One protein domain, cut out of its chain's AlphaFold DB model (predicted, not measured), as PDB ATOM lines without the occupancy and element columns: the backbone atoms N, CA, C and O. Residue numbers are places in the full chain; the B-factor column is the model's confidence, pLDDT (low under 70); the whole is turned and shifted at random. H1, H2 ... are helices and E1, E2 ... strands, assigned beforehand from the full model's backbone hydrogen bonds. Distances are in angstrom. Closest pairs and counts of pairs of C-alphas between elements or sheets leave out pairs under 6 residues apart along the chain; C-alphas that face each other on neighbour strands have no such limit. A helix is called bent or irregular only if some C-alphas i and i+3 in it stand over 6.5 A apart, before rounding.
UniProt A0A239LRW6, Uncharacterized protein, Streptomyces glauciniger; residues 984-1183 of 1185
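AT A GLANCE: This is residues 984 to 1183 of the 1185 residues of an uncharacterized protein of Streptomyces glauciniger (UniProt A0A239LRW6). Little regular structure: loops wrap a small, strongly twisted sheet, with H1 and H3 packed on one face and short H2 on the other. The 200 printed residues run H1 H2 E1 E2 E3 E4 H3 E5 E6, mixed helices and strands holding only 70. The mixed sheet's order is E1 E4 E2 E3. It is compact, radius of gyration of the C-alphas 15.8 A, spanning 40 by 38 by 37 A.

IN THESE COORDINATES: H1, residues 992 to 1004, begins at C-alpha (49.680, 20.994, -42.072) and measures 18.1 A. H2 is 1032 to 1040, E1 1070 to 1075, E2 1105 to 1109, E3 1113 to 1116, E4 1130 to 1135. H3, 1136 to 1153, measures 26.0 A and is irregular: C-alphas 1142 and 1145 are 7.9 A apart. E5 is 1161 to 1165; E6, 1179 to 1182, ends at C-alpha (40.071, 24.119, -39.764).

HOW THE PARTS SIT: E4 is antiparallel to E1, N 1073 and O 1132 at 2.9 A, and parallel to E2, N 1131 and O 1105 at 2.8 A. E2 and E3 form a hairpin, N 1108 and O 1115 at 2.9 A. H1 touches H3, closest C-alphas Ala 994 and Asn 1139, 5.8 A. E5 and E6 pair with no named strand. Every O i to N i+4 pair is within hydrogen-bond range in H1, 3 of 5 in H2, 7 of 14 in H3.

THE WHOLE: The printed part has no cut. Long links include H1 to H2. Residues 1046 and 1065 have pLDDT under 70.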
ATOM      1  N   TYR A 984      53.160   7.553 -33.595       97.19
ATOM      2  CA  TYR A 984      53.936   8.573 -34.295       97.19
ATOM      3  C   TYR A 984      53.106   9.850 -34.426       97.19
ATOM      4  O   TYR A 984      52.027   9.821 -35.002       97.19
ATOM      5  N   VAL A 985      53.610  10.979 -33.936       95.81
ATOM      6  CA  VAL A 985      52.893  12.258 -34.009       95.81
ATOM      7  C   VAL A 985      53.378  13.038 -35.228       95.81
ATOM      8  O   VAL A 985      54.549  13.426 -35.285       95.81
ATOM      9  N   ILE A 986      52.489  13.295 -36.193       95.50
ATOM     10  CA  ILE A 986      52.791  14.230 -37.283       95.50
ATOM     11  C   ILE A 986      52.813  15.643 -36.703       95.50
ATOM     12  O   ILE A 986      51.867  16.087 -36.056       95.50
ATOM     13  N   ASN A 987      53.882  16.392 -36.975       96.25
ATOM     14  CA  ASN A 987      53.973  17.790 -36.573       96.25
ATOM     15  C   ASN A 987      53.065  18.655 -37.467       96.25
ATOM     16  O   ASN A 987      53.510  19.200 -38.480       96.25
ATOM     17  N   SER A 988      51.785  18.771 -37.108       95.88
ATOM     18  CA  SER A 988      50.770  19.478 -37.898       95.88
ATOM     19  C   SER A 988      51.050  20.979 -38.062       95.88
ATOM     20  O   SER A 988      50.605  21.576 -39.040       95.88
ATOM     21  N   ALA A 989      51.879  21.578 -37.198       95.44
ATOM     22  CA  ALA A 989      52.386  22.938 -37.377       95.44
ATOM     23  C   ALA A 989      53.457  23.035 -38.482       95.44
ATOM     24  O   ALA A 989      53.512  24.039 -39.195       95.44
ATOM     25  N   LYS A 990      54.307  22.009 -38.654       95.38
ATOM     26  CA  LYS A 990      55.312  21.951 -39.737       95.38
ATOM     27  C   LYS A 990      54.707  21.539 -41.062       95.38
ATOM     28  O   LYS A 990      55.022  22.141 -42.081       95.38
ATOM     29  N   SER A 991      53.874  20.507 -41.056       96.25
ATOM     30  CA  SER A 991      53.365  19.866 -42.268       96.25
ATOM     31  C   SER A 991      51.833  19.795 -42.278       96.25
ATOM     32  O   SER A 991      51.272  18.699 -42.337       96.25
ATOM     33  N   PRO A 992      51.131  20.947 -42.243       96.94
ATOM     34  CA  PRO A 992      49.680  20.994 -42.072       96.94
ATOM     35  C   PRO A 992      48.895  20.274 -43.171       96.94
ATOM     36  O   PRO A 992      47.923  19.589 -42.878       96.94
ATOM     37  N   ALA A 993      49.321  20.379 -44.435       97.19
ATOM     38  CA  ALA A 993      48.624  19.719 -45.542       97.19
ATOM     39  C   ALA A 993      48.702  18.184 -45.462       97.19
ATOM     40  O   ALA A 993      47.700  17.511 -45.694       97.19
ATOM     41  N   ALA A 994      49.873  17.642 -45.113       97.00
ATOM     42  CA  ALA A 994      50.076  16.204 -44.943       97.00
ATOM     43  C   ALA A 994      49.328  15.680 -43.708       97.00
ATOM     44  O   ALA A 994      48.679  14.643 -43.777       97.00
ATOM     45  N   ALA A 995      49.343  16.443 -42.607       97.00
ATOM     46  CA  ALA A 995      48.550  16.162 -41.412       97.00
ATOM     47  C   ALA A 995      47.048  16.076 -41.743       97.00
ATOM     48  O   ALA A 995      46.418  15.050 -41.505       97.00
ATOM     49  N   ALA A 996      46.490  17.112 -42.375       97.50
ATOM     50  CA  ALA A 996      45.082  17.139 -42.765       97.50
ATOM     51  C   ALA A 996      44.708  16.005 -43.735       97.50
ATOM     52  O   ALA A 996      43.627  15.430 -43.613       97.50
ATOM     53  N   HIS A 997      45.594  15.661 -44.678       97.06
ATOM     54  CA  HIS A 997      45.377  14.538 -45.590       97.06
ATOM     55  C   HIS A 997      45.357  13.196 -44.844       97.06
ATOM     56  O   HIS A 997      44.410  12.431 -45.018       97.06
ATOM     57  N   ALA A 998      46.338  12.938 -43.972       96.62
ATOM     58  CA  ALA A 998      46.403  11.717 -43.170       96.62
ATOM     59  C   ALA A 998      45.170  11.557 -42.266       96.62
ATOM     60  O   ALA A 998      44.530  10.508 -42.296       96.62
ATOM     61  N   TRP A 999      44.779  12.610 -41.539       96.62
ATOM     62  CA  TRP A 999      43.586  12.602 -40.683       96.62
ATOM     63  C   TRP A 999      42.304  12.309 -41.470       96.62
ATOM     64  O   TRP A 999      41.509  11.456 -41.079       96.62
ATOM     65  N   LEU A1000      42.120  12.956 -42.628       95.94
ATOM     66  CA  LEU A1000      40.944  12.721 -43.466       95.94
ATOM     67  C   LEU A1000      40.845  11.249 -43.883       95.94
ATOM     68  O   LEU A1000      39.759  10.673 -43.880       95.94
ATOM     69  N   MET A1001      41.979  10.636 -44.225       95.56
ATOM     70  CA  MET A1001      42.024   9.231 -44.616       95.56
ATOM     71  C   MET A1001      41.766   8.293 -43.426       95.56
ATOM     72  O   MET A1001      41.017   7.329 -43.569       95.56
ATOM     73  N   GLN A1002      42.315   8.595 -42.245       95.31
ATOM     74  CA  GLN A1002      42.078   7.844 -41.003       95.31
ATOM     75  C   GLN A1002      40.606   7.824 -40.580       95.31
ATOM     76  O   GLN A1002      40.140   6.819 -40.048       95.31
ATOM     77  N   GLU A1003      39.882   8.920 -40.801       93.81
ATOM     78  CA  GLU A1003      38.492   9.058 -40.363       93.81
ATOM     79  C   GLU A1003      37.463   8.565 -41.393       93.81
ATOM     80  O   GLU A1003      36.352   8.185 -41.017       93.81
ATOM     81  N   LYS A1004      37.789   8.602 -42.695       92.69
ATOM     82  CA  LYS A1004      36.816   8.324 -43.767       92.69
ATOM     83  C   LYS A1004      36.974   6.975 -44.455       92.69
ATOM     84  O   LYS A1004      35.985   6.477 -44.989       92.69
ATOM     85  N   MET A1005      38.180   6.411 -44.512       90.50
ATOM     86  CA  MET A1005      38.395   5.151 -45.229       90.50
ATOM     87  C   MET A1005      37.841   3.955 -44.431       90.50
ATOM     88  O   MET A1005      37.930   3.961 -43.205       90.50
ATOM     89  N   PRO A1006      37.353   2.879 -45.081       88.00
ATOM     90  CA  PRO A1006      36.598   1.805 -44.419       88.00
ATOM     91  C   PRO A1006      37.259   1.131 -43.203       88.00
ATOM     92  O   PRO A1006      36.554   0.650 -42.316       88.00
ATOM     93  N   SER A1007      38.592   1.068 -43.165       85.44
ATOM     94  CA  SER A1007      39.352   0.340 -42.136       85.44
ATOM     95  C   SER A1007      40.012   1.234 -41.080       85.44
ATOM     96  O   SER A1007      40.664   0.709 -40.182       85.44
ATOM     97  N   ASN A1008      39.883   2.562 -41.190       92.19
ATOM     98  CA  ASN A1008      40.459   3.545 -40.260       92.19
ATOM     99  C   ASN A1008      41.957   3.340 -39.941       92.19
ATOM    100  O   ASN A1008      42.410   3.612 -38.829       92.19
ATOM    101  N   TYR A1009      42.740   2.815 -40.890       94.25
ATOM    102  CA  TYR A1009      44.135   2.452 -40.633       94.25
ATOM    103  C   TYR A1009      44.964   3.646 -40.160       94.25
ATOM    104  O   TYR A1009      44.928   4.720 -40.756       94.25
ATOM    105  N   GLY A1010      45.755   3.422 -39.116       94.00
ATOM    106  CA  GLY A1010      46.629   4.389 -38.467       94.00
ATOM    107  C   GLY A1010      45.933   5.339 -37.498       94.00
ATOM    108  O   GLY A1010      46.639   6.130 -36.887       94.00
ATOM    109  N   ARG A1011      44.606   5.270 -37.335       94.25
ATOM    110  CA  ARG A1011      43.847   6.209 -36.494       94.25
ATOM    111  C   ARG A1011      44.179   6.094 -35.007       94.25
ATOM    112  O   ARG A1011      44.290   7.096 -34.315       94.25
ATOM    113  N   ASP A1012      44.276   4.868 -34.510       92.56
ATOM    114  CA  ASP A1012      44.433   4.577 -33.089       92.56
ATOM    115  C   ASP A1012      45.083   3.188 -32.899       92.56
ATOM    116  O   ASP A1012      45.240   2.439 -33.873       92.56
ATOM    117  N   PRO A1013      45.465   2.806 -31.667       91.44
ATOM    118  CA  PRO A1013      46.095   1.511 -31.409       91.44
ATOM    119  C   PRO A1013      45.274   0.264 -31.783       91.44
ATOM    120  O   PRO A1013      45.855  -0.813 -31.899       91.44
ATOM    121  N   LEU A1014      43.950   0.375 -31.955       89.50
ATOM    122  CA  LEU A1014      43.082  -0.728 -32.393       89.50
ATOM    123  C   LEU A1014      43.019  -0.860 -33.916       89.50
ATOM    124  O   LEU A1014      42.662  -1.922 -34.426       89.50
ATOM    125  N   HIS A1015      43.411   0.190 -34.635       92.38
ATOM    126  CA  HIS A1015      43.462   0.236 -36.091       92.38
ATOM    127  C   HIS A1015      44.888   0.551 -36.581       92.38
ATOM    128  O   HIS A1015      45.081   1.532 -37.297       92.38
ATOM    129  N   PRO A1016      45.922  -0.228 -36.211       94.69
ATOM    130  CA  PRO A1016      47.306   0.128 -36.503       94.69
ATOM    131  C   PRO A1016      47.667   0.000 -37.989       94.69
ATOM    132  O   PRO A1016      47.109  -0.807 -38.733       94.69
ATOM    133  N   LEU A1017      48.682   0.759 -38.392       96.50
ATOM    134  CA  LEU A1017      49.522   0.471 -39.551       96.50
ATOM    135  C   LEU A1017      50.614  -0.523 -39.147       96.50
ATOM    136  O   LEU A1017      51.044  -0.539 -37.999       96.50
ATOM    137  N   THR A1018      51.117  -1.321 -40.082       96.38
ATOM    138  CA  THR A1018      52.259  -2.213 -39.853       96.38
ATOM    139  C   THR A1018      53.470  -1.737 -40.636       96.38
ATOM    140  O   THR A1018      53.392  -1.462 -41.835       96.38
ATOM    141  N   TYR A1019      54.602  -1.617 -39.947       96.62
ATOM    142  CA  TYR A1019      55.834  -1.087 -40.513       96.62
ATOM    143  C   TYR A1019      56.439  -2.033 -41.557       96.62
ATOM    144  O   TYR A1019      56.626  -3.221 -41.298       96.62
ATOM    145  N   LEU A1020      56.786  -1.481 -42.722       96.25
ATOM    146  CA  LEU A1020      57.531  -2.151 -43.784       96.25
ATOM    147  C   LEU A1020      58.902  -1.457 -43.947       96.25
ATOM    148  O   LEU A1020      58.970  -0.372 -44.536       96.25
ATOM    149  N   PRO A1021      60.003  -2.036 -43.424       94.75
ATOM    150  CA  PRO A1021      61.339  -1.469 -43.562       94.75
ATOM    151  C   PRO A1021      61.875  -1.636 -44.993       94.75
ATOM    152  O   PRO A1021      61.214  -2.177 -45.879       94.75
ATOM    153  N   ASN A1022      63.105  -1.175 -45.227       93.56
ATOM    154  CA  ASN A1022      63.808  -1.360 -46.495       93.56
ATOM    155  C   ASN A1022      63.994  -2.842 -46.878       93.56
ATOM    156  O   ASN A1022      63.879  -3.752 -46.051       93.56
ATOM    157  N   GLN A1023      64.320  -3.059 -48.155       94.88
ATOM    158  CA  GLN A1023      64.430  -4.374 -48.785       94.88
ATOM    159  C   GLN A1023      65.302  -5.354 -48.008       94.88
ATOM    160  O   GLN A1023      64.948  -6.523 -47.873       94.88
ATOM    161  N   GLU A1024      66.427  -4.900 -47.462       93.31
ATOM    162  CA  GLU A1024      67.360  -5.771 -46.754       93.31
ATOM    163  C   GLU A1024      66.746  -6.380 -45.489       93.31
ATOM    164  O   GLU A1024      67.099  -7.501 -45.125       93.31
ATOM    165  N   ARG A1025      65.808  -5.668 -44.850       93.69
ATOM    166  CA  ARG A1025      65.230  -6.026 -43.549       93.69
ATOM    167  C   ARG A1025      63.873  -6.718 -43.645       93.69
ATOM    168  O   ARG A1025      63.592  -7.564 -42.798       93.69
ATOM    169  N   ASN A1026      63.062  -6.387 -44.652       94.62
ATOM    170  CA  ASN A1026      61.692  -6.896 -44.760       94.62
ATOM    171  C   ASN A1026      61.611  -8.333 -45.314       94.62
ATOM    172  O   ASN A1026      62.431  -8.754 -46.135       94.62
ATOM    173  N   ALA A1027      60.609  -9.093 -44.876       92.00
ATOM    174  CA  ALA A1027      60.328 -10.454 -45.325       92.00
ATOM    175  C   ALA A1027      60.038 -10.583 -46.840       92.00
ATOM    176  O   ALA A1027      60.635 -11.466 -47.462       92.00
ATOM    177  N   PRO A1028      59.198  -9.732 -47.472       93.38
ATOM    178  CA  PRO A1028      58.891  -9.839 -48.905       93.38
ATOM    179  C   PRO A1028      60.063  -9.500 -49.841       93.38
ATOM    180  O   PRO A1028      59.985  -9.781 -51.033       93.38
ATOM    181  N   ASN A1029      61.160  -8.939 -49.319       93.62
ATOM    182  CA  ASN A1029      62.349  -8.542 -50.075       93.62
ATOM    183  C   ASN A1029      62.068  -7.499 -51.174       93.62
ATOM    184  O   ASN A1029      62.602  -7.593 -52.282       93.62
ATOM    185  N   ILE A1030      61.282  -6.477 -50.835       92.25
ATOM    186  CA  ILE A1030      60.866  -5.393 -51.744       92.25
ATOM    187  C   ILE A1030      61.368  -4.022 -51.298       92.25
ATOM    188  O   ILE A1030      61.717  -3.830 -50.135       92.25
ATOM    189  N   VAL A1031      61.376  -3.046 -52.201       93.50
ATOM    190  CA  VAL A1031      61.758  -1.660 -51.922       93.50
ATOM    191  C   VAL A1031      60.483  -0.818 -51.806       93.50
ATOM    192  O   VAL A1031      59.930  -0.438 -52.826       93.50
ATOM    193  N   PRO A1032      60.028  -0.402 -50.613       91.19
ATOM    194  CA  PRO A1032      58.728   0.273 -50.457       91.19
ATOM    195  C   PRO A1032      58.458   1.436 -51.436       91.19
ATOM    196  O   PRO A1032      57.339   1.630 -51.896       91.19
ATOM    197  N   ASP A1033      59.484   2.198 -51.818       88.56
ATOM    198  CA  ASP A1033      59.367   3.221 -52.864       88.56
ATOM    199  C   ASP A1033      58.939   2.658 -54.237       88.56
ATOM    200  O   ASP A1033      58.085   3.234 -54.907       88.56
ATOM    201  N   LYS A1034      59.497   1.521 -54.658       84.69
ATOM    202  CA  LYS A1034      59.245   0.904 -55.963       84.69
ATOM    203  C   LYS A1034      57.905   0.184 -56.009       84.69
ATOM    204  O   LYS A1034      57.126   0.433 -56.923       84.69
ATOM    205  N   GLU A1035      57.636  -0.686 -55.043       86.06
ATOM    206  CA  GLU A1035      56.425  -1.504 -55.056       86.06
ATOM    207  C   GLU A1035      55.190  -0.740 -54.574       86.06
ATOM    208  O   GLU A1035      54.102  -1.013 -55.065       86.06
ATOM    209  N   ASN A1036      55.345   0.257 -53.694       92.31
ATOM    210  CA  ASN A1036      54.198   0.972 -53.134       92.31
ATOM    211  C   ASN A1036      54.066   2.384 -53.716       92.31
ATOM    212  O   ASN A1036      53.119   2.671 -54.455       92.31
ATOM    213  N   ARG A1037      55.061   3.254 -53.480       90.69
ATOM    214  CA  ARG A1037      54.973   4.671 -53.879       90.69
ATOM    215  C   ARG A1037      54.835   4.850 -55.384       90.69
ATOM    216  O   ARG A1037      54.006   5.636 -55.825       90.69
ATOM    217  N   LYS A1038      55.604   4.132 -56.208       88.25
ATOM    218  CA  LYS A1038      55.493   4.234 -57.680       88.25
ATOM    219  C   LYS A1038      54.211   3.614 -58.240       88.25
ATOM    220  O   LYS A1038      53.897   3.830 -59.411       88.25
ATOM    221  N   VAL A1039      53.474   2.836 -57.448       89.12
ATOM    222  CA  VAL A1039      52.145   2.350 -57.831       89.12
ATOM    223  C   VAL A1039      51.083   3.393 -57.518       89.12
ATOM    224  O   VAL A1039      50.216   3.590 -58.353       89.12
ATOM    225  N   ILE A1040      51.161   4.093 -56.384       91.38
ATOM    226  CA  ILE A1040      50.150   5.094 -55.991       91.38
ATOM    227  C   ILE A1040      50.416   6.477 -56.585       91.38
ATOM    228  O   ILE A1040      49.490   7.192 -56.977       91.38
ATOM    229  N   CYS A1041      51.690   6.818 -56.717       90.44
ATOM    230  CA  CYS A1041      52.209   8.051 -57.285       90.44
ATOM    231  C   CYS A1041      53.057   7.768 -58.543       90.44
ATOM    232  O   CYS A1041      54.241   8.131 -58.578       90.44
ATOM    233  N   PRO A1042      52.496   7.108 -59.577       85.44
ATOM    234  CA  PRO A1042      53.227   6.816 -60.801       85.44
ATOM    235  C   PRO A1042      53.667   8.121 -61.468       85.44
ATOM    236  O   PRO A1042      52.884   9.065 -61.611       85.44
ATOM    237  N   ARG A1043      54.946   8.176 -61.849       79.25
ATOM    238  CA  ARG A1043      55.543   9.347 -62.506       79.25
ATOM    239  C   ARG A1043      55.178   9.430 -63.982       79.25
ATOM    240  O   ARG A1043      55.097  10.538 -64.503       79.25
ATOM    241  N   THR A1044      54.927   8.277 -64.591       74.56
ATOM    242  CA  THR A1044      54.755   8.070 -66.029       74.56
ATOM    243  C   THR A1044      53.693   7.003 -66.293       74.56
ATOM    244  O   THR A1044      53.234   6.316 -65.369       74.56
ATOM    245  N   GLY A1045      53.296   6.867 -67.557       72.19
ATOM    246  CA  GLY A1045      52.358   5.841 -68.009       72.19
ATOM    247  C   GLY A1045      50.908   6.031 -67.550       72.19
ATOM    248  O   GLY A1045      50.506   7.071 -67.021       72.19
ATOM    249  N   LYS A1046      50.103   4.984 -67.759       69.62
ATOM    250  CA  LYS A1046      48.677   4.954 -67.405       69.62
ATOM    251  C   LYS A1046      48.465   5.182 -65.905       69.62
ATOM    252  O   LYS A1046      49.092   4.522 -65.075       69.62
ATOM    253  N   GLY A1047      47.535   6.078 -65.568       77.38
ATOM    254  CA  GLY A1047      47.203   6.402 -64.179       77.38
ATOM    255  C   GLY A1047      48.200   7.356 -63.522       77.38
ATOM    256  O   GLY A1047      48.121   7.547 -62.301       77.38
ATOM    257  N   LYS A1048      49.104   7.964 -64.319       84.50
ATOM    258  CA  LYS A1048      50.082   8.967 -63.883       84.50
ATOM    259  C   LYS A1048      49.447   9.951 -62.912       84.50
ATOM    260  O   LYS A1048      48.368  10.500 -63.151       84.50
ATOM    261  N   PHE A1049      50.177  10.246 -61.842       89.88
ATOM    262  CA  PHE A1049      49.798  11.327 -60.958       89.88
ATOM    263  C   PHE A1049      50.063  12.686 -61.620       89.88
ATOM    264  O   PHE A1049      51.196  13.176 -61.671       89.88
ATOM    265  N   VAL A1050      48.998  13.310 -62.122       90.00
ATOM    266  CA  VAL A1050      49.042  14.664 -62.677       90.00
ATOM    267  C   VAL A1050      48.903  15.666 -61.536       90.00
ATOM    268  O   VAL A1050      47.856  15.771 -60.893       90.00
ATOM    269  N   LYS A1051      49.972  16.413 -61.264       92.12
ATOM    270  CA  LYS A1051      50.027  17.385 -60.162       92.12
ATOM    271  C   LYS A1051      49.013  18.506 -60.402       92.12
ATOM    272  O   LYS A1051      48.731  18.851 -61.546       92.12
ATOM    273  N   HIS A1052      48.431  19.070 -59.345       93.94
ATOM    274  CA  HIS A1052      47.426  20.121 -59.516       93.94
ATOM    275  C   HIS A1052      48.106  21.478 -59.802       93.94
ATOM    276  O   HIS A1052      49.060  21.860 -59.106       93.94
ATOM    277  N   PRO A1053      47.655  22.263 -60.799       92.38
ATOM    278  CA  PRO A1053      48.237  23.574 -61.098       92.38
ATOM    279  C   PRO A1053      48.206  24.542 -59.912       92.38
ATOM    280  O   PRO A1053      49.175  25.265 -59.692       92.38
ATOM    281  N   GLN A1054      47.142  24.490 -59.106       95.19
ATOM    282  CA  GLN A1054      46.961  25.343 -57.923       95.19
ATOM    283  C   GLN A1054      47.638  24.815 -56.649       95.19
ATOM    284  O   GLN A1054      47.499  25.437 -55.598       95.19
ATOM    285  N   THR A1055      48.342  23.679 -56.703       96.94
ATOM    286  CA  THR A1055      49.084  23.192 -55.534       96.94
ATOM    287  C   THR A1055      50.096  24.237 -55.080       96.94
ATOM    288  O   THR A1055      50.922  24.689 -55.878       96.94
ATOM    289  N   GLY A1056      50.037  24.599 -53.799       95.19
ATOM    290  CA  GLY A1056      50.946  25.569 -53.200       95.19
ATOM    291  C   GLY A1056      52.353  24.997 -53.035       95.19
ATOM    292  O   GLY A1056      52.514  23.892 -52.519       95.19
ATOM    293  N   THR A1057      53.366  25.758 -53.447       94.94
ATOM    294  CA  THR A1057      54.781  25.511 -53.126       94.94
ATOM    295  C   THR A1057      55.273  26.529 -52.099       94.94
ATOM    296  O   THR A1057      54.687  27.610 -51.956       94.94
ATOM    297  N   PHE A1058      56.328  26.175 -51.365       93.25
ATOM    298  CA  PHE A1058      56.908  26.980 -50.289       93.25
ATOM    299  C   PHE A1058      58.431  27.091 -50.440       93.25
ATOM    300  O   PHE A1058      59.195  26.519 -49.658       93.25
ATOM    301  N   ASP A1059      58.878  27.838 -51.451       90.94
ATOM    302  CA  ASP A1059      60.303  28.058 -51.737       90.94
ATOM    303  C   ASP A1059      61.062  28.606 -50.516       90.94
ATOM    304  O   ASP A1059      62.225  28.275 -50.293       90.94
ATOM    305  N   GLU A1060      60.389  29.393 -49.672       89.94
ATOM    306  CA  GLU A1060      60.945  29.971 -48.448       89.94
ATOM    307  C   GLU A1060      61.297  28.946 -47.352       89.94
ATOM    308  O   GLU A1060      62.024  29.275 -46.409       89.94
ATOM    309  N   LEU A1061      60.791  27.712 -47.449       88.06
ATOM    310  CA  LEU A1061      61.087  26.630 -46.504       88.06
ATOM    311  C   LEU A1061      62.297  25.787 -46.938       88.06
ATOM    312  O   LEU A1061      62.856  25.048 -46.120       88.06
ATOM    313  N   VAL A1062      62.739  25.909 -48.194       84.44
ATOM    314  CA  VAL A1062      63.848  25.128 -48.754       84.44
ATOM    315  C   VAL A1062      65.188  25.810 -48.457       84.44
ATOM    316  O   VAL A1062      65.381  26.996 -48.708       84.44
ATOM    317  N   SER A1063      66.156  25.066 -47.916       74.88
ATOM    318  CA  SER A1063      67.451  25.609 -47.467       74.88
ATOM    319  C   SER A1063      68.556  25.617 -48.533       74.88
ATOM    320  O   SER A1063      69.637  26.148 -48.282       74.88
ATOM    321  N   THR A1064      68.324  25.028 -49.711       70.81
ATOM    322  CA  THR A1064      69.375  24.675 -50.688       70.81
ATOM    323  C   THR A1064      69.438  25.573 -51.928       70.81
ATOM    324  O   THR A1064      70.245  25.315 -52.818       70.81
ATOM    325  N   GLY A1065      68.614  26.623 -52.014       68.50
ATOM    326  CA  GLY A1065      68.532  27.499 -53.195       68.50
ATOM    327  C   GLY A1065      67.794  26.889 -54.396       68.50
ATOM    328  O   GLY A1065      67.648  27.555 -55.419       68.50
ATOM    329  N   THR A1066      67.304  25.653 -54.273       80.38
ATOM    330  CA  THR A1066      66.400  25.018 -55.238       80.38
ATOM    331  C   THR A1066      64.949  25.367 -54.881       80.38
ATOM    332  O   THR A1066      64.600  25.239 -53.707       80.38
ATOM    333  N   PRO A1067      64.100  25.771 -55.844       88.25
ATOM    334  CA  PRO A1067      62.670  25.964 -55.600       88.25
ATOM    335  C   PRO A1067      61.996  24.693 -55.072       88.25
ATOM    336  O   PRO A1067      62.389  23.575 -55.427       88.25
ATOM    337  N   ASP A1068      60.969  24.858 -54.244       92.56
ATOM    338  CA  ASP A1068      60.117  23.756 -53.815       92.56
ATOM    339  C   ASP A1068      59.367  23.180 -55.023       92.56
ATOM    340  O   ASP A1068      59.067  23.862 -56.006       92.56
ATOM    341  N   THR A1069      59.058  21.890 -54.965       93.56
ATOM    342  CA  THR A1069      58.405  21.190 -56.072       93.56
ATOM    343  C   THR A1069      57.095  20.588 -55.611       93.56
ATOM    344  O   THR A1069      56.944  20.167 -54.472       93.56
ATOM    345  N   LYS A1070      56.122  20.508 -56.513       94.25
ATOM    346  CA  LYS A1070      54.874  19.789 -56.254       94.25
ATOM    347  C   LYS A1070      55.152  18.286 -56.194       94.25
ATOM    348  O   LYS A1070      55.852  17.744 -57.057       94.25
ATOM    349  N   SER A1071      54.561  17.608 -55.223       94.38
ATOM    350  CA  SER A1071      54.728  16.181 -54.957       94.38
ATOM    351  C   SER A1071      53.389  15.442 -54.958       94.38
ATOM    352  O   SER A1071      52.325  16.060 -55.041       94.38
ATOM    353  N   CYS A1072      53.477  14.115 -54.903       94.50
ATOM    354  CA  CYS A1072      52.368  13.219 -54.609       94.50
ATOM    355  C   CYS A1072      52.592  12.666 -53.202       94.50
ATOM    356  O   CYS A1072      53.634  12.058 -52.937       94.50
ATOM    357  N   ASP A1073      51.670  12.960 -52.301       93.94
ATOM    358  CA  ASP A1073      51.591  12.332 -50.987       93.94
ATOM    359  C   ASP A1073      50.613  11.161 -51.043       93.94
ATOM    360  O   ASP A1073      49.662  11.213 -51.821       93.94
ATOM    361  N   GLU A1074      50.857  10.114 -50.262       94.12
ATOM    362  CA  GLU A1074      50.032   8.904 -50.257       94.12
ATOM    363  C   GLU A1074      49.680   8.481 -48.833       94.12
ATOM    364  O   GLU A1074      50.506   8.559 -47.921       94.12
ATOM    365  N   TYR A1075      48.468   7.962 -48.666       94.75
ATOM    366  CA  TYR A1075      48.029   7.341 -47.430       94.75
ATOM    367  C   TYR A1075      47.211   6.066 -47.728       94.75
ATOM    368  O   TYR A1075      46.314   6.081 -48.561       94.75
ATOM    369  N   ALA A1076      47.445   4.932 -47.069       94.06
ATOM    370  CA  ALA A1076      48.509   4.701 -46.097       94.06
ATOM    371  C   ALA A1076      49.913   4.817 -46.725       94.06
ATOM    372  O   ALA A1076      50.107   4.525 -47.905       94.06
ATOM    373  N   PHE A1077      50.880   5.264 -45.919       94.69
ATOM    374  CA  PHE A1077      52.248   5.570 -46.353       94.69
ATOM    375  C   PHE A1077      52.923   4.382 -47.055       94.69
ATOM    376  O   PHE A1077      52.701   3.232 -46.669       94.69
ATOM    377  N   ASN A1078      53.822   4.637 -48.014       93.56
ATOM    378  CA  ASN A1078      54.533   3.573 -48.743       93.56
ATOM    379  C   ASN A1078      55.246   2.556 -47.849       93.56
ATOM    380  O   ASN A1078      55.284   1.380 -48.186       93.56
ATOM    381  N   ALA A1079      55.813   2.975 -46.718       94.38
ATOM    382  CA  ALA A1079      56.517   2.105 -45.777       94.38
ATOM    383  C   ALA A1079      55.560   1.328 -44.848       94.38
ATOM    384  O   ALA A1079      55.849   1.136 -43.663       94.38
ATOM    385  N   THR A1080      54.413   0.884 -45.376       95.81
ATOM    386  CA  THR A1080      53.420   0.074 -44.660       95.81
ATOM    387  C   THR A1080      52.864  -1.053 -45.520       95.81
ATOM    388  O   THR A1080      52.800  -0.932 -46.744       95.81
ATOM    389  N   TYR A1081      52.397  -2.133 -44.887       95.81
ATOM    390  CA  TYR A1081      51.665  -3.193 -45.602       95.81
ATOM    391  C   TYR A1081      50.229  -2.778 -45.970       95.81
ATOM    392  O   TYR A1081      49.592  -3.416 -46.807       95.81
ATOM    393  N   GLN A1082      49.714  -1.704 -45.369       95.31
ATOM    394  CA  GLN A1082      48.407  -1.121 -45.682       95.31
ATOM    395  C   GLN A1082      48.464  -0.148 -46.862       95.31
ATOM    396  O   GLN A1082      47.412   0.357 -47.254       95.31
ATOM    397  N   SER A1083      49.651   0.145 -47.409       94.94
ATOM    398  CA  SER A1083      49.771   1.001 -48.586       94.94
ATOM    399  C   SER A1083      48.947   0.437 -49.736       94.94
ATOM    400  O   SER A1083      48.973  -0.766 -50.000       94.94
ATOM    401  N   GLY A1084      48.272   1.330 -50.461       92.25
ATOM    402  CA  GLY A1084      47.505   0.960 -51.641       92.25
ATOM    403  C   GLY A1084      48.345   0.249 -52.704       92.25
ATOM    404  O   GLY A1084      47.836  -0.574 -53.452       92.25
ATOM    405  N   GLY A1085      49.643   0.548 -52.793       92.19
ATOM    406  CA  GLY A1085      50.507  -0.074 -53.794       92.19
ATOM    407  C   GLY A1085      50.964  -1.486 -53.424       92.19
ATOM    408  O   GLY A1085      51.407  -2.224 -54.300       92.19
ATOM    409  N   MET A1086      50.812  -1.892 -52.158       93.38
ATOM    410  CA  MET A1086      51.330  -3.162 -51.655       93.38
ATOM    411  C   MET A1086      50.513  -4.347 -52.193       93.38
ATOM    412  O   MET A1086      49.336  -4.485 -51.847       93.38
ATOM    413  N   PRO A1087      51.106  -5.266 -52.981       91.00
ATOM    414  CA  PRO A1087      50.368  -6.400 -53.529       91.00
ATOM    415  C   PRO A1087      49.900  -7.377 -52.444       91.00
ATOM    416  O   PRO A1087      50.677  -7.752 -51.562       91.00
ATOM    417  N   SER A1088      48.676  -7.909 -52.561       92.31
ATOM    418  CA  SER A1088      48.175  -8.918 -51.608       92.31
ATOM    419  C   SER A1088      49.038 -10.172 -51.520       92.31
ATOM    420  O   SER A1088      49.189 -10.733 -50.439       92.31
ATOM    421  N   LEU A1089      49.659 -10.597 -52.627       91.56
ATOM    422  CA  LEU A1089      50.566 -11.753 -52.642       91.56
ATOM    423  C   LEU A1089      51.823 -11.551 -51.785       91.56
ATOM    424  O   LEU A1089      52.456 -12.529 -51.399       91.56
ATOM    425  N   LEU A1090      52.178 -10.301 -51.490       91.56
ATOM    426  CA  LEU A1090      53.331  -9.933 -50.671       91.56
ATOM    427  C   LEU A1090      52.925  -9.501 -49.252       91.56
ATOM    428  O   LEU A1090      53.758  -9.002 -48.502       91.56
ATOM    429  N   GLY A1091      51.658  -9.703 -48.872       91.50
ATOM    430  CA  GLY A1091      51.124  -9.336 -47.558       91.50
ATOM    431  C   GLY A1091      50.394  -7.991 -47.519       91.50
ATOM    432  O   GLY A1091      50.048  -7.534 -46.433       91.50
ATOM    433  N   GLY A1092      50.152  -7.355 -48.669       93.31
ATOM    434  CA  GLY A1092      49.374  -6.120 -48.746       93.31
ATOM    435  C   GLY A1092      47.907  -6.307 -48.368       93.31
ATOM    436  O   GLY A1092      47.253  -7.247 -48.832       93.31
ATOM    437  N   THR A1093      47.369  -5.404 -47.547       91.19
ATOM    438  CA  THR A1093      45.979  -5.508 -47.066       91.19
ATOM    439  C   THR A1093      44.988  -4.638 -47.837       91.19
ATOM    440  O   THR A1093      43.794  -4.895 -47.745       91.19
ATOM    441  N   ASN A1094      45.466  -3.652 -48.610       90.88
ATOM    442  CA  ASN A1094      44.634  -2.661 -49.310       90.88
ATOM    443  C   ASN A1094      45.052  -2.418 -50.777       90.88
ATOM    444  O   ASN A1094      45.103  -1.260 -51.184       90.88
ATOM    445  N   PRO A1095      45.401  -3.436 -51.585       91.31
ATOM    446  CA  PRO A1095      45.929  -3.183 -52.924       91.31
ATOM    447  C   PRO A1095      44.934  -2.416 -53.807       91.31
ATOM    448  O   PRO A1095      43.742  -2.730 -53.847       91.31
ATOM    449  N   VAL A1096      45.447  -1.454 -54.565       89.44
ATOM    450  CA  VAL A1096      44.731  -0.791 -55.657       89.44
ATOM    451  C   VAL A1096      44.711  -1.670 -56.912       89.44
ATOM    452  O   VAL A1096      45.521  -2.588 -57.059       89.44
ATOM    453  N   GLY A1097      43.765  -1.410 -57.812       82.62
ATOM    454  CA  GLY A1097      43.634  -2.099 -59.088       82.62
ATOM    455  C   GLY A1097      44.571  -1.569 -60.179       82.62
ATOM    456  O   GLY A1097      45.616  -0.959 -59.942       82.62
ATOM    457  N   GLU A1098      44.185  -1.813 -61.433       77.69
ATOM    458  CA  GLU A1098      44.979  -1.459 -62.621       77.69
ATOM    459  C   GLU A1098      45.100   0.058 -62.858       77.69
ATOM    460  O   GLU A1098      45.858   0.488 -63.730       77.69
ATOM    461  N   LEU A1099      44.369   0.875 -62.092       76.19
ATOM    462  CA  LEU A1099      44.364   2.331 -62.214       76.19
ATOM    463  C   LEU A1099      45.459   3.011 -61.381       76.19
ATOM    464  O   LEU A1099      45.548   4.241 -61.400       76.19
ATOM    465  N   ARG A1100      46.319   2.237 -60.696       82.25
ATOM    466  CA  ARG A1100      47.589   2.703 -60.103       82.25
ATOM    467  C   ARG A1100      47.403   3.977 -59.268       82.25
ATOM    468  O   ARG A1100      48.021   5.020 -59.491       82.25
ATOM    469  N   GLY A1101      46.450   3.903 -58.343       86.69
ATOM    470  CA  GLY A1101      46.127   4.971 -57.403       86.69
ATOM    471  C   GLY A1101      45.162   6.041 -57.920       86.69
ATOM    472  O   GLY A1101      44.746   6.883 -57.130       86.69
ATOM    473  N   ALA A1102      44.752   6.035 -59.196       84.44
ATOM    474  CA  ALA A1102      43.676   6.925 -59.664       84.44
ATOM    475  C   ALA A1102      42.305   6.577 -59.057       84.44
ATOM    476  O   ALA A1102      41.407   7.410 -59.050       84.44
ATOM    477  N   GLU A1103      42.183   5.380 -58.486       86.69
ATOM    478  CA  GLU A1103      41.054   4.936 -57.663       86.69
ATOM    479  C   GLU A1103      41.164   5.325 -56.177       86.69
ATOM    480  O   GLU A1103      40.251   5.039 -55.409       86.69
ATOM    481  N   CYS A1104      42.263   5.962 -55.752       91.88
ATOM    482  CA  CYS A1104      42.366   6.549 -54.415       91.88
ATOM    483  C   CYS A1104      41.545   7.841 -54.322       91.88
ATOM    484  O   CYS A1104      41.321   8.518 -55.330       91.88
ATOM    485  N   VAL A1105      41.220   8.264 -53.098       94.00
ATOM    486  CA  VAL A1105      40.727   9.621 -52.839       94.00
ATOM    487  C   VAL A1105      41.755  10.637 -53.343       94.00
ATOM    488  O   VAL A1105      42.908  10.614 -52.916       94.00
ATOM    489  N   GLN A1106      41.342  11.529 -54.244       93.81
ATOM    490  CA  GLN A1106      42.212  12.545 -54.839       93.81
ATOM    491  C   GLN A1106      42.024  13.885 -54.131       93.81
ATOM    492  O   GLN A1106      40.935  14.467 -54.157       93.81
ATOM    493  N   THR A1107      43.089  14.411 -53.531       96.88
ATOM    494  CA  THR A1107      43.093  15.760 -52.949       96.88
ATOM    495  C   THR A1107      44.220  16.617 -53.514       96.88
ATOM    496  O   THR A1107      45.173  16.126 -54.116       96.88
ATOM    497  N   TYR A1108      44.152  17.924 -53.305       97.69
ATOM    498  CA  TYR A1108      45.291  18.811 -53.497       97.69
ATOM    499  C   TYR A1108      45.303  19.893 -52.428       97.69
ATOM    500  O   TYR A1108      44.258  20.302 -51.922       97.69
ATOM    501  N   ALA A1109      46.499  20.350 -52.078       98.12
ATOM    502  CA  ALA A1109      46.691  21.397 -51.092       98.12
ATOM    503  C   ALA A1109      47.152  22.692 -51.765       98.12
ATOM    504  O   ALA A1109      48.192  22.724 -52.431       98.12
ATOM    505  N   THR A1110      46.399  23.770 -51.568       97.88
ATOM    506  CA  THR A1110      46.896  25.135 -51.775       97.88
ATOM    507  C   THR A1110      47.812  25.514 -50.602       97.88
ATOM    508  O   THR A1110      48.198  24.675 -49.787       97.88
ATOM    509  N   ARG A1111      48.195  26.792 -50.497       95.81
ATOM    510  CA  ARG A1111      48.978  27.266 -49.347       95.81
ATOM    511  C   ARG A1111      48.172  27.336 -48.042       95.81
ATOM    512  O   ARG A1111      48.780  27.437 -46.982       95.81
ATOM    513  N   ASP A1112      46.846  27.309 -48.121       96.81
ATOM    514  CA  ASP A1112      45.920  27.617 -47.026       96.81
ATOM    515  C   ASP A1112      44.698  26.686 -46.947       96.81
ATOM    516  O   ASP A1112      43.905  26.808 -46.017       96.81
ATOM    517  N   MET A1113      44.537  25.747 -47.883       97.88
ATOM    518  CA  MET A1113      43.397  24.831 -47.949       97.88
ATOM    519  C   MET A1113      43.817  23.452 -48.468       97.88
ATOM    520  O   MET A1113      44.650  23.344 -49.369       97.88
ATOM    521  N   LEU A1114      43.193  22.398 -47.945       98.00
ATOM    522  CA  LEU A1114      43.148  21.070 -48.554       98.00
ATOM    523  C   LEU A1114      41.765  20.863 -49.176       98.00
ATOM    524  O   LEU A1114      40.748  20.960 -48.485       98.00
ATOM    525  N   TYR A1115      41.755  20.539 -50.465       97.69
ATOM    526  CA  TYR A1115      40.554  20.304 -51.254       97.69
ATOM    527  C   TYR A1115      40.521  18.890 -51.822       97.69
ATOM    528  O   TYR A1115      41.568  18.315 -52.119       97.69
ATOM    529  N   ASN A1116      39.326  18.353 -52.068       95.50
ATOM    530  CA  ASN A1116      39.180  17.267 -53.037       95.50
ATOM    531  C   ASN A1116      39.464  17.810 -54.448       95.50
ATOM    532  O   ASN A1116      39.058  18.924 -54.787       95.50
ATOM    533  N   ASP A1117      40.170  17.037 -55.267       94.06
ATOM    534  CA  ASP A1117      40.567  17.451 -56.611       94.06
ATOM    535  C   ASP A1117      39.396  17.298 -57.592       94.06
ATOM    536  O   ASP A1117      38.997  16.188 -57.947       94.06
ATOM    537  N   LEU A1118      38.839  18.427 -58.045       93.00
ATOM    538  CA  LEU A1118      37.664  18.450 -58.924       93.00
ATOM    539  C   LEU A1118      37.938  17.912 -60.330       93.00
ATOM    540  O   LEU A1118      36.990  17.687 -61.078       93.00
ATOM    541  N   ARG A1119      39.211  17.693 -60.693       91.06
ATOM    542  CA  ARG A1119      39.587  17.009 -61.937       91.06
ATOM    543  C   ARG A1119      39.210  15.523 -61.915       91.06
ATOM    544  O   ARG A1119      39.227  14.883 -62.961       91.06
ATOM    545  N   TYR A1120      38.851  14.994 -60.743       89.06
ATOM    546  CA  TYR A1120      38.400  13.624 -60.519       89.06
ATOM    547  C   TYR A1120      36.966  13.593 -59.966       89.06
ATOM    548  O   TYR A1120      36.372  14.629 -59.644       89.06
ATOM    549  N   ALA A1121      36.387  12.394 -59.870       86.62
ATOM    550  CA  ALA A1121      35.090  12.186 -59.228       86.62
ATOM    551  C   ALA A1121      35.134  12.543 -57.729       86.62
ATOM    552  O   ALA A1121      36.202  12.597 -57.118       86.62
ATOM    553  N   ASP A1122      33.968  12.813 -57.136       89.06
ATOM    554  CA  ASP A1122      33.882  12.972 -55.683       89.06
ATOM    555  C   ASP A1122      34.244  11.675 -54.953       89.06
ATOM    556  O   ASP A1122      33.874  10.604 -55.442       89.06
ATOM    557  N   PRO A1123      34.895  11.763 -53.775       91.62
ATOM    558  CA  PRO A1123      35.175  10.588 -52.964       91.62
ATOM    559  C   PRO A1123      33.878   9.865 -52.589       91.62
ATOM    560  O   PRO A1123      32.936  10.483 -52.083       91.62
ATOM    561  N   THR A1124      33.830   8.553 -52.806       91.62
ATOM    562  CA  THR A1124      32.710   7.708 -52.364       91.62
ATOM    563  C   THR A1124      32.893   7.210 -50.934       91.62
ATOM    564  O   THR A1124      31.947   6.689 -50.341       91.62
ATOM    565  N   TRP A1125      34.097   7.382 -50.381       91.44
ATOM    566  CA  TRP A1125      34.556   6.856 -49.095       91.44
ATOM    567  C   TRP A1125      34.560   5.321 -49.032       91.44
ATOM    568  O   TRP A1125      34.531   4.726 -47.957       91.44
ATOM    569  N   SER A1126      34.604   4.676 -50.200       91.25
ATOM    570  CA  SER A1126      34.851   3.236 -50.351       91.25
ATOM    571  C   SER A1126      36.250   2.939 -50.895       91.25
ATOM    572  O   SER A1126      36.609   1.776 -51.058       91.25
ATOM    573  N   GLU A1127      37.014   3.977 -51.221       91.50
ATOM    574  CA  GLU A1127      38.397   3.897 -51.657       91.50
ATOM    575  C   GLU A1127      39.288   3.343 -50.536       91.50
ATOM    576  O   GLU A1127      39.062   3.573 -49.347       91.50
ATOM    577  N   VAL A1128      40.328   2.609 -50.928       89.69
ATOM    578  CA  VAL A1128      41.239   1.915 -50.000       89.69
ATOM    579  C   VAL A1128      42.495   2.729 -49.661       89.69
ATOM    580  O   VAL A1128      43.323   2.297 -48.860       89.69
ATOM    581  N   CYS A1129      42.646   3.894 -50.292       93.38
ATOM    582  CA  CYS A1129      43.796   4.785 -50.192       93.38
ATOM    583  C   CYS A1129      43.404   6.235 -50.509       93.38
ATOM    584  O   CYS A1129      42.385   6.500 -51.150       93.38
ATOM    585  N   GLY A1130      44.273   7.167 -50.126       94.00
ATOM    586  CA  GLY A1130      44.271   8.563 -50.541       94.00
ATOM    587  C   GLY A1130      45.594   8.942 -51.192       94.00
ATOM    588  O   GLY A1130      46.648   8.423 -50.826       94.00
ATOM    589  N   ARG A1131      45.542   9.861 -52.157       94.12
ATOM    590  CA  ARG A1131      46.734  10.540 -52.661       94.12
ATOM    591  C   ARG A1131      46.474  12.021 -52.892       94.12
ATOM    592  O   ARG A1131      45.378  12.424 -53.283       94.12
ATOM    593  N   SER A1132      47.491  12.842 -52.653       96.31
ATOM    594  CA  SER A1132      47.335  14.293 -52.598       96.31
ATOM    595  C   SER A1132      48.428  15.053 -53.334       96.31
ATOM    596  O   SER A1132      49.615  14.751 -53.201       96.31
ATOM    597  N   SER A1133      48.044  16.087 -54.090       97.19
ATOM    598  CA  SER A1133      49.002  16.999 -54.720       97.19
ATOM    599  C   SER A1133      49.352  18.134 -53.765       97.19
ATOM    600  O   SER A1133      48.572  19.071 -53.593       97.19
ATOM    601  N   MET A1134      50.539  18.077 -53.161       97.19
ATOM    602  CA  MET A1134      50.996  19.062 -52.171       97.19
ATOM    603  C   MET A1134      52.475  19.429 -52.343       97.19
ATOM    604  O   MET A1134      53.202  18.780 -53.100       97.19
ATOM    605  N   SER A1135      52.934  20.460 -51.634       96.94
ATOM    606  CA  SER A1135      54.354  20.830 -51.544       96.94
ATOM    607  C   SER A1135      55.244  19.632 -51.192       96.94
ATOM    608  O   SER A1135      54.927  18.837 -50.303       96.94
ATOM    609  N   GLY A1136      56.365  19.502 -51.897       95.06
ATOM    610  CA  GLY A1136      57.347  18.447 -51.692       95.06
ATOM    611  C   GLY A1136      58.071  18.590 -50.364       95.06
ATOM    612  O   GLY A1136      58.317  17.580 -49.704       95.06
ATOM    613  N   TRP A1137      58.335  19.824 -49.927       94.38
ATOM    614  CA  TRP A1137      58.849  20.071 -48.585       94.38
ATOM    615  C   TRP A1137      57.864  19.598 -47.506       94.38
ATOM    616  O   TRP A1137      58.262  18.861 -46.608       94.38
ATOM    617  N   ILE A1138      56.577  19.955 -47.624       95.69
ATOM    618  CA  ILE A1138      55.540  19.608 -46.633       95.69
ATOM    619  C   ILE A1138      55.331  18.099 -46.526       95.69
ATOM    620  O   ILE A1138      55.323  17.567 -45.417       95.69
ATOM    621  N   ASN A1139      55.220  17.417 -47.667       95.00
ATOM    622  CA  ASN A1139      55.146  15.958 -47.744       95.00
ATOM    623  C   ASN A1139      56.358  15.309 -47.049       95.00
ATOM    624  O   ASN A1139      56.214  14.525 -46.114       95.00
ATOM    625  N   SER A1140      57.573  15.728 -47.424       92.00
ATOM    626  CA  SER A1140      58.808  15.172 -46.855       92.00
ATOM    627  C   SER A1140      58.929  15.424 -45.349       92.00
ATOM    628  O   SER A1140      59.413  14.562 -44.617       92.00
ATOM    629  N   ALA A1141      58.498  16.593 -44.872       92.19
ATOM    630  CA  ALA A1141      58.590  16.981 -43.469       92.19
ATOM    631  C   ALA A1141      57.674  16.158 -42.549       92.19
ATOM    632  O   ALA A1141      58.005  16.005 -41.377       92.19
ATOM    633  N   ALA A1142      56.569  15.602 -43.057       94.12
ATOM    634  CA  ALA A1142      55.595  14.881 -42.235       94.12
ATOM    635  C   ALA A1142      56.153  13.575 -41.643       94.12
ATOM    636  O   ALA A1142      55.886  13.256 -40.484       94.12
ATOM    637  N   MET A1143      56.965  12.844 -42.417       92.31
ATOM    638  CA  MET A1143      57.489  11.517 -42.051       92.31
ATOM    639  C   MET A1143      59.025  11.459 -41.931       92.31
ATOM    640  O   MET A1143      59.590  10.388 -41.703       92.31
ATOM    641  N   ASN A1144      59.738  12.588 -42.044       90.62
ATOM    642  CA  ASN A1144      61.214  12.625 -42.021       90.62
ATOM    643  C   ASN A1144      61.845  12.046 -40.735       90.62
ATOM    644  O   ASN A1144      62.959  11.509 -40.765       90.62
ATOM    645  N   ARG A1145      61.147  12.143 -39.598       93.31
ATOM    646  CA  ARG A1145      61.609  11.644 -38.300       93.31
ATOM    647  C   ARG A1145      61.191  10.204 -38.024       93.31
ATOM    648  O   ARG A1145      61.697   9.615 -37.066       93.31
ATOM    649  N   PHE A1146      60.339   9.615 -38.866       94.06
ATOM    650  CA  PHE A1146      59.858   8.249 -38.684       94.06
ATOM    651  C   PHE A1146      61.027   7.253 -38.675       94.06
ATOM    652  O   PHE A1146      61.326   6.630 -37.658       94.06
ATOM    653  N   GLY A1147      61.781   7.171 -39.774       91.81
ATOM    654  CA  GLY A1147      62.911   6.241 -39.874       91.81
ATOM    655  C   GLY A1147      64.105   6.614 -38.988       91.81
ATOM    656  O   GLY A1147      64.778   5.737 -38.456       91.81
ATOM    657  N   SER A1148      64.377   7.911 -38.820       90.81
ATOM    658  CA  SER A1148      65.589   8.403 -38.149       90.81
ATOM    659  C   SER A1148      65.469   8.500 -36.627       90.81
ATOM    660  O   SER A1148      66.483   8.416 -35.939       90.81
ATOM    661  N   THR A1149      64.254   8.675 -36.097       91.88
ATOM    662  CA  THR A1149      64.013   8.893 -34.662       91.88
ATOM    663  C   THR A1149      62.978   7.924 -34.096       91.88
ATOM    664  O   THR A1149      63.266   7.264 -33.107       91.88
ATOM    665  N   PHE A1150      61.798   7.784 -34.711       94.94
ATOM    666  CA  PHE A1150      60.716   6.942 -34.172       94.94
ATOM    667  C   PHE A1150      61.068   5.446 -34.187       94.94
ATOM    668  O   PHE A1150      60.954   4.765 -33.170       94.94
ATOM    669  N   VAL A1151      61.579   4.946 -35.317       94.25
ATOM    670  CA  VAL A1151      62.019   3.550 -35.472       94.25
ATOM    671  C   VAL A1151      63.071   3.143 -34.425       94.25
ATOM    672  O   VAL A1151      62.864   2.113 -33.781       94.25
ATOM    673  N   PRO A1152      64.180   3.883 -34.207       92.75
ATOM    674  CA  PRO A1152      65.134   3.540 -33.152       92.75
ATOM    675  C   PRO A1152      64.615   3.795 -31.731       92.75
ATOM    676  O   PRO A1152      65.038   3.078 -30.830       92.75
ATOM    677  N   GLU A1153      63.716   4.762 -31.510       91.56
ATOM    678  CA  GLU A1153      63.116   5.024 -30.189       91.56
ATOM    679  C   GLU A1153      62.276   3.831 -29.711       91.56
ATOM    680  O   GLU A1153      62.476   3.333 -28.607       91.56
ATOM    681  N   PHE A1154      61.389   3.302 -30.556       94.31
ATOM    682  CA  PHE A1154      60.517   2.172 -30.197       94.31
ATOM    683  C   PHE A1154      61.041   0.810 -30.649       94.31
ATOM    684  O   PHE A1154      60.355  -0.207 -30.508       94.31
ATOM    685  N   ARG A1155      62.263   0.771 -31.188       94.50
ATOM    686  CA  ARG A1155      62.899  -0.436 -31.724       94.50
ATOM    687  C   ARG A1155      61.980  -1.184 -32.704       94.50
ATOM    688  O   ARG A1155      61.673  -2.363 -32.517       94.50
ATOM    689  N   MET A1156      61.483  -0.459 -33.706       94.69
ATOM    690  CA  MET A1156      60.526  -0.964 -34.697       94.69
ATOM    691  C   MET A1156      61.205  -1.904 -35.702       94.69
ATOM    692  O   MET A1156      62.207  -1.543 -36.337       94.69
ATOM    693  N   LEU A1157      60.635  -3.094 -35.870       95.81
ATOM    694  CA  LEU A1157      61.030  -4.093 -36.862       95.81
ATOM    695  C   LEU A1157      59.914  -4.335 -37.884       95.81
ATOM    696  O   LEU A1157      58.789  -3.871 -37.705       95.81
ATOM    697  N   ASP A1158      60.237  -5.058 -38.955       95.75
ATOM    698  CA  ASP A1158      59.262  -5.518 -39.949       95.75
ATOM    699  C   ASP A1158      58.004  -6.095 -39.291       95.75
ATOM    700  O   ASP A1158      58.092  -6.891 -38.354       95.75
ATOM    701  N   THR A1159      56.840  -5.683 -39.796       94.69
ATOM    702  CA  THR A1159      55.487  -6.010 -39.315       94.69
ATOM    703  C   THR A1159      55.073  -5.430 -37.958       94.69
ATOM    704  O   THR A1159      53.924  -5.630 -37.564       94.69
ATOM    705  N   ASP A1160      55.930  -4.667 -37.267       95.81
ATOM    706  CA  ASP A1160      55.532  -4.036 -36.004       95.81
ATOM    707  C   ASP A1160      54.388  -3.035 -36.212       95.81
ATOM    708  O   ASP A1160      54.460  -2.198 -37.123       95.81
ATOM    709  N   PRO A1161      53.350  -3.083 -35.361       95.75
ATOM    710  CA  PRO A1161      52.226  -2.172 -35.458       95.75
ATOM    711  C   PRO A1161      52.604  -0.786 -34.921       95.75
ATOM    712  O   PRO A1161      53.326  -0.670 -33.936       95.75
ATOM    713  N   TYR A1162      52.088   0.272 -35.536       97.06
ATOM    714  CA  TYR A1162      52.136   1.645 -35.037       97.06
ATOM    715  C   TYR A1162      50.879   2.396 -35.474       97.06
ATOM    716  O   TYR A1162      50.180   1.979 -36.395       97.06
ATOM    717  N   TRP A1163      50.591   3.519 -34.838       96.25
ATOM    718  CA  TRP A1163      49.514   4.413 -35.264       96.25
ATOM    719  C   TRP A1163      50.047   5.835 -35.419       96.25
ATOM    720  O   TRP A1163      51.187   6.120 -35.044       96.25
ATOM    721  N   VAL A1164      49.261   6.704 -36.046       96.44
ATOM    722  CA  VAL A1164      49.668   8.061 -36.392       96.44
ATOM    723  C   VAL A1164      48.697   9.057 -35.790       96.44
ATOM    724  O   VAL A1164      47.542   9.125 -36.196       96.44
ATOM    725  N   ASP A1165      49.198   9.843 -34.849       95.12
ATOM    726  CA  ASP A1165      48.464  10.928 -34.220       95.12
ATOM    727  C   ASP A1165      48.582  12.211 -35.049       95.12
ATOM    728  O   ASP A1165      49.667  12.569 -35.535       95.12
ATOM    729  N   VAL A1166      47.453  12.899 -35.210       94.56
ATOM    730  CA  VAL A1166      47.345  14.128 -35.997       94.56
ATOM    731  C   VAL A1166      46.671  15.219 -35.157       94.56
ATOM    732  O   VAL A1166      45.458  15.419 -35.259       94.56
ATOM    733  N   PRO A1167      47.439  15.955 -34.334       92.56
ATOM    734  CA  PRO A1167      46.879  16.963 -33.445       92.56
ATOM    735  C   PRO A1167      46.340  18.176 -34.213       92.56
ATOM    736  O   PRO A1167      46.895  18.586 -35.243       92.56
ATOM    737  N   GLY A1168      45.286  18.787 -33.667       92.94
ATOM    738  CA  GLY A1168      44.721  20.046 -34.152       92.94
ATOM    739  C   GLY A1168      43.483  19.914 -35.042       92.94
ATOM    740  O   GLY A1168      43.025  20.914 -35.595       92.94
ATOM    741  N   LEU A1169      42.934  18.707 -35.192       93.75
ATOM    742  CA  LEU A1169      41.679  18.439 -35.916       93.75
ATOM    743  C   LEU A1169      40.589  17.865 -34.997       93.75
ATOM    744  O   LEU A1169      39.583  17.355 -35.477       93.75
ATOM    745  N   ASP A1170      40.754  17.989 -33.679       87.31
ATOM    746  CA  ASP A1170      39.839  17.434 -32.671       87.31
ATOM    747  C   ASP A1170      38.402  17.985 -32.779       87.31
ATOM    748  O   ASP A1170      37.438  17.303 -32.436       87.31
ATOM    749  N   ASP A1171      38.251  19.213 -33.292       87.19
ATOM    750  CA  ASP A1171      36.960  19.886 -33.508       87.19
ATOM    751  C   ASP A1171      36.296  19.526 -34.858       87.19
ATOM    752  O   ASP A1171      35.210  20.027 -35.170       87.19
ATOM    753  N   CYS A1172      36.948  18.728 -35.709       90.31
ATOM    754  CA  CYS A1172      36.449  18.403 -37.044       90.31
ATOM    755  C   CYS A1172      35.471  17.217 -37.030       90.31
ATOM    756  O   CYS A1172      35.767  16.155 -36.492       90.31
ATOM    757  N   ASP A1173      34.330  17.360 -37.713       89.00
ATOM    758  CA  ASP A1173      33.375  16.266 -37.930       89.00
ATOM    759  C   ASP A1173      33.580  15.624 -39.311       89.00
ATOM    760  O   ASP A1173      33.289  16.222 -40.351       89.00
ATOM    761  N   ALA A1174      34.070  14.385 -39.315       87.81
ATOM    762  CA  ALA A1174      34.262  13.582 -40.518       87.81
ATOM    763  C   ALA A1174      33.047  12.690 -40.864       87.81
ATOM    764  O   ALA A1174      33.053  12.010 -41.891       87.81
ATOM    765  N   SER A1175      31.981  12.665 -40.057       85.62
ATOM    766  CA  SER A1175      30.847  11.747 -40.261       85.62
ATOM    767  C   SER A1175      29.980  12.089 -41.485       85.62
ATOM    768  O   SER A1175      29.334  11.209 -42.057       85.62
ATOM    769  N   GLY A1176      29.997  13.349 -41.927       83.75
ATOM    770  CA  GLY A1176      29.238  13.838 -43.080       83.75
ATOM    771  C   GLY A1176      29.772  13.378 -44.443       83.75
ATOM    772  O   GLY A1176      30.910  12.933 -44.591       83.75
ATOM    773  N   THR A1177      28.953  13.520 -45.492       82.88
ATOM    774  CA  THR A1177      29.398  13.344 -46.892       82.88
ATOM    775  C   THR A1177      30.327  14.469 -47.351       82.88
ATOM    776  O   THR A1177      31.117  14.276 -48.269       82.88
ATOM    777  N   THR A1178      30.235  15.632 -46.706       90.00
ATOM    778  CA  THR A1178      31.116  16.786 -46.886       90.00
ATOM    779  C   THR A1178      31.920  16.993 -45.608       90.00
ATOM    780  O   THR A1178      31.346  16.952 -44.521       90.00
ATOM    781  N   VAL A1179      33.217  17.266 -45.739       94.06
ATOM    782  CA  VAL A1179      34.115  17.565 -44.619       94.06
ATOM    783  C   VAL A1179      34.589  19.007 -44.750       94.06
ATOM    784  O   VAL A1179      35.323  19.334 -45.681       94.06
ATOM    785  N   LYS A1180      34.152  19.878 -43.833       93.75
ATOM    786  CA  LYS A1180      34.596  21.278 -43.770       93.75
ATOM    787  C   LYS A1180      35.037  21.626 -42.362       93.75
ATOM    788  O   LYS A1180      34.208  21.627 -41.455       93.75
ATOM    789  N   CYS A1181      36.314  21.939 -42.181       94.06
ATOM    790  CA  CYS A1181      36.829  22.352 -40.880       94.06
ATOM    791  C   CYS A1181      38.164  23.111 -40.989       94.06
ATOM    792  O   CYS A1181      38.580  23.500 -42.080       94.06
ATOM    793  N   GLU A1182      38.813  23.375 -39.857       95.44
ATOM    794  CA  GLU A1182      40.071  24.119 -39.764       95.44
ATOM    795  C   GLU A1182      41.067  23.346 -38.898       95.44
ATOM    796  O   GLU A1182      40.745  23.001 -37.764       95.44
ATOM    797  N   LEU A1183      42.273  23.123 -39.427       96.56
ATOM    798  CA  LEU A1183      43.403  22.578 -38.680       96.56
ATOM    799  C   LEU A1183      43.984  23.662 -37.758       96.56
ATOM    800  O   LEU A1183      44.419  24.718 -38.228       96.56
TER     801      LEU A1183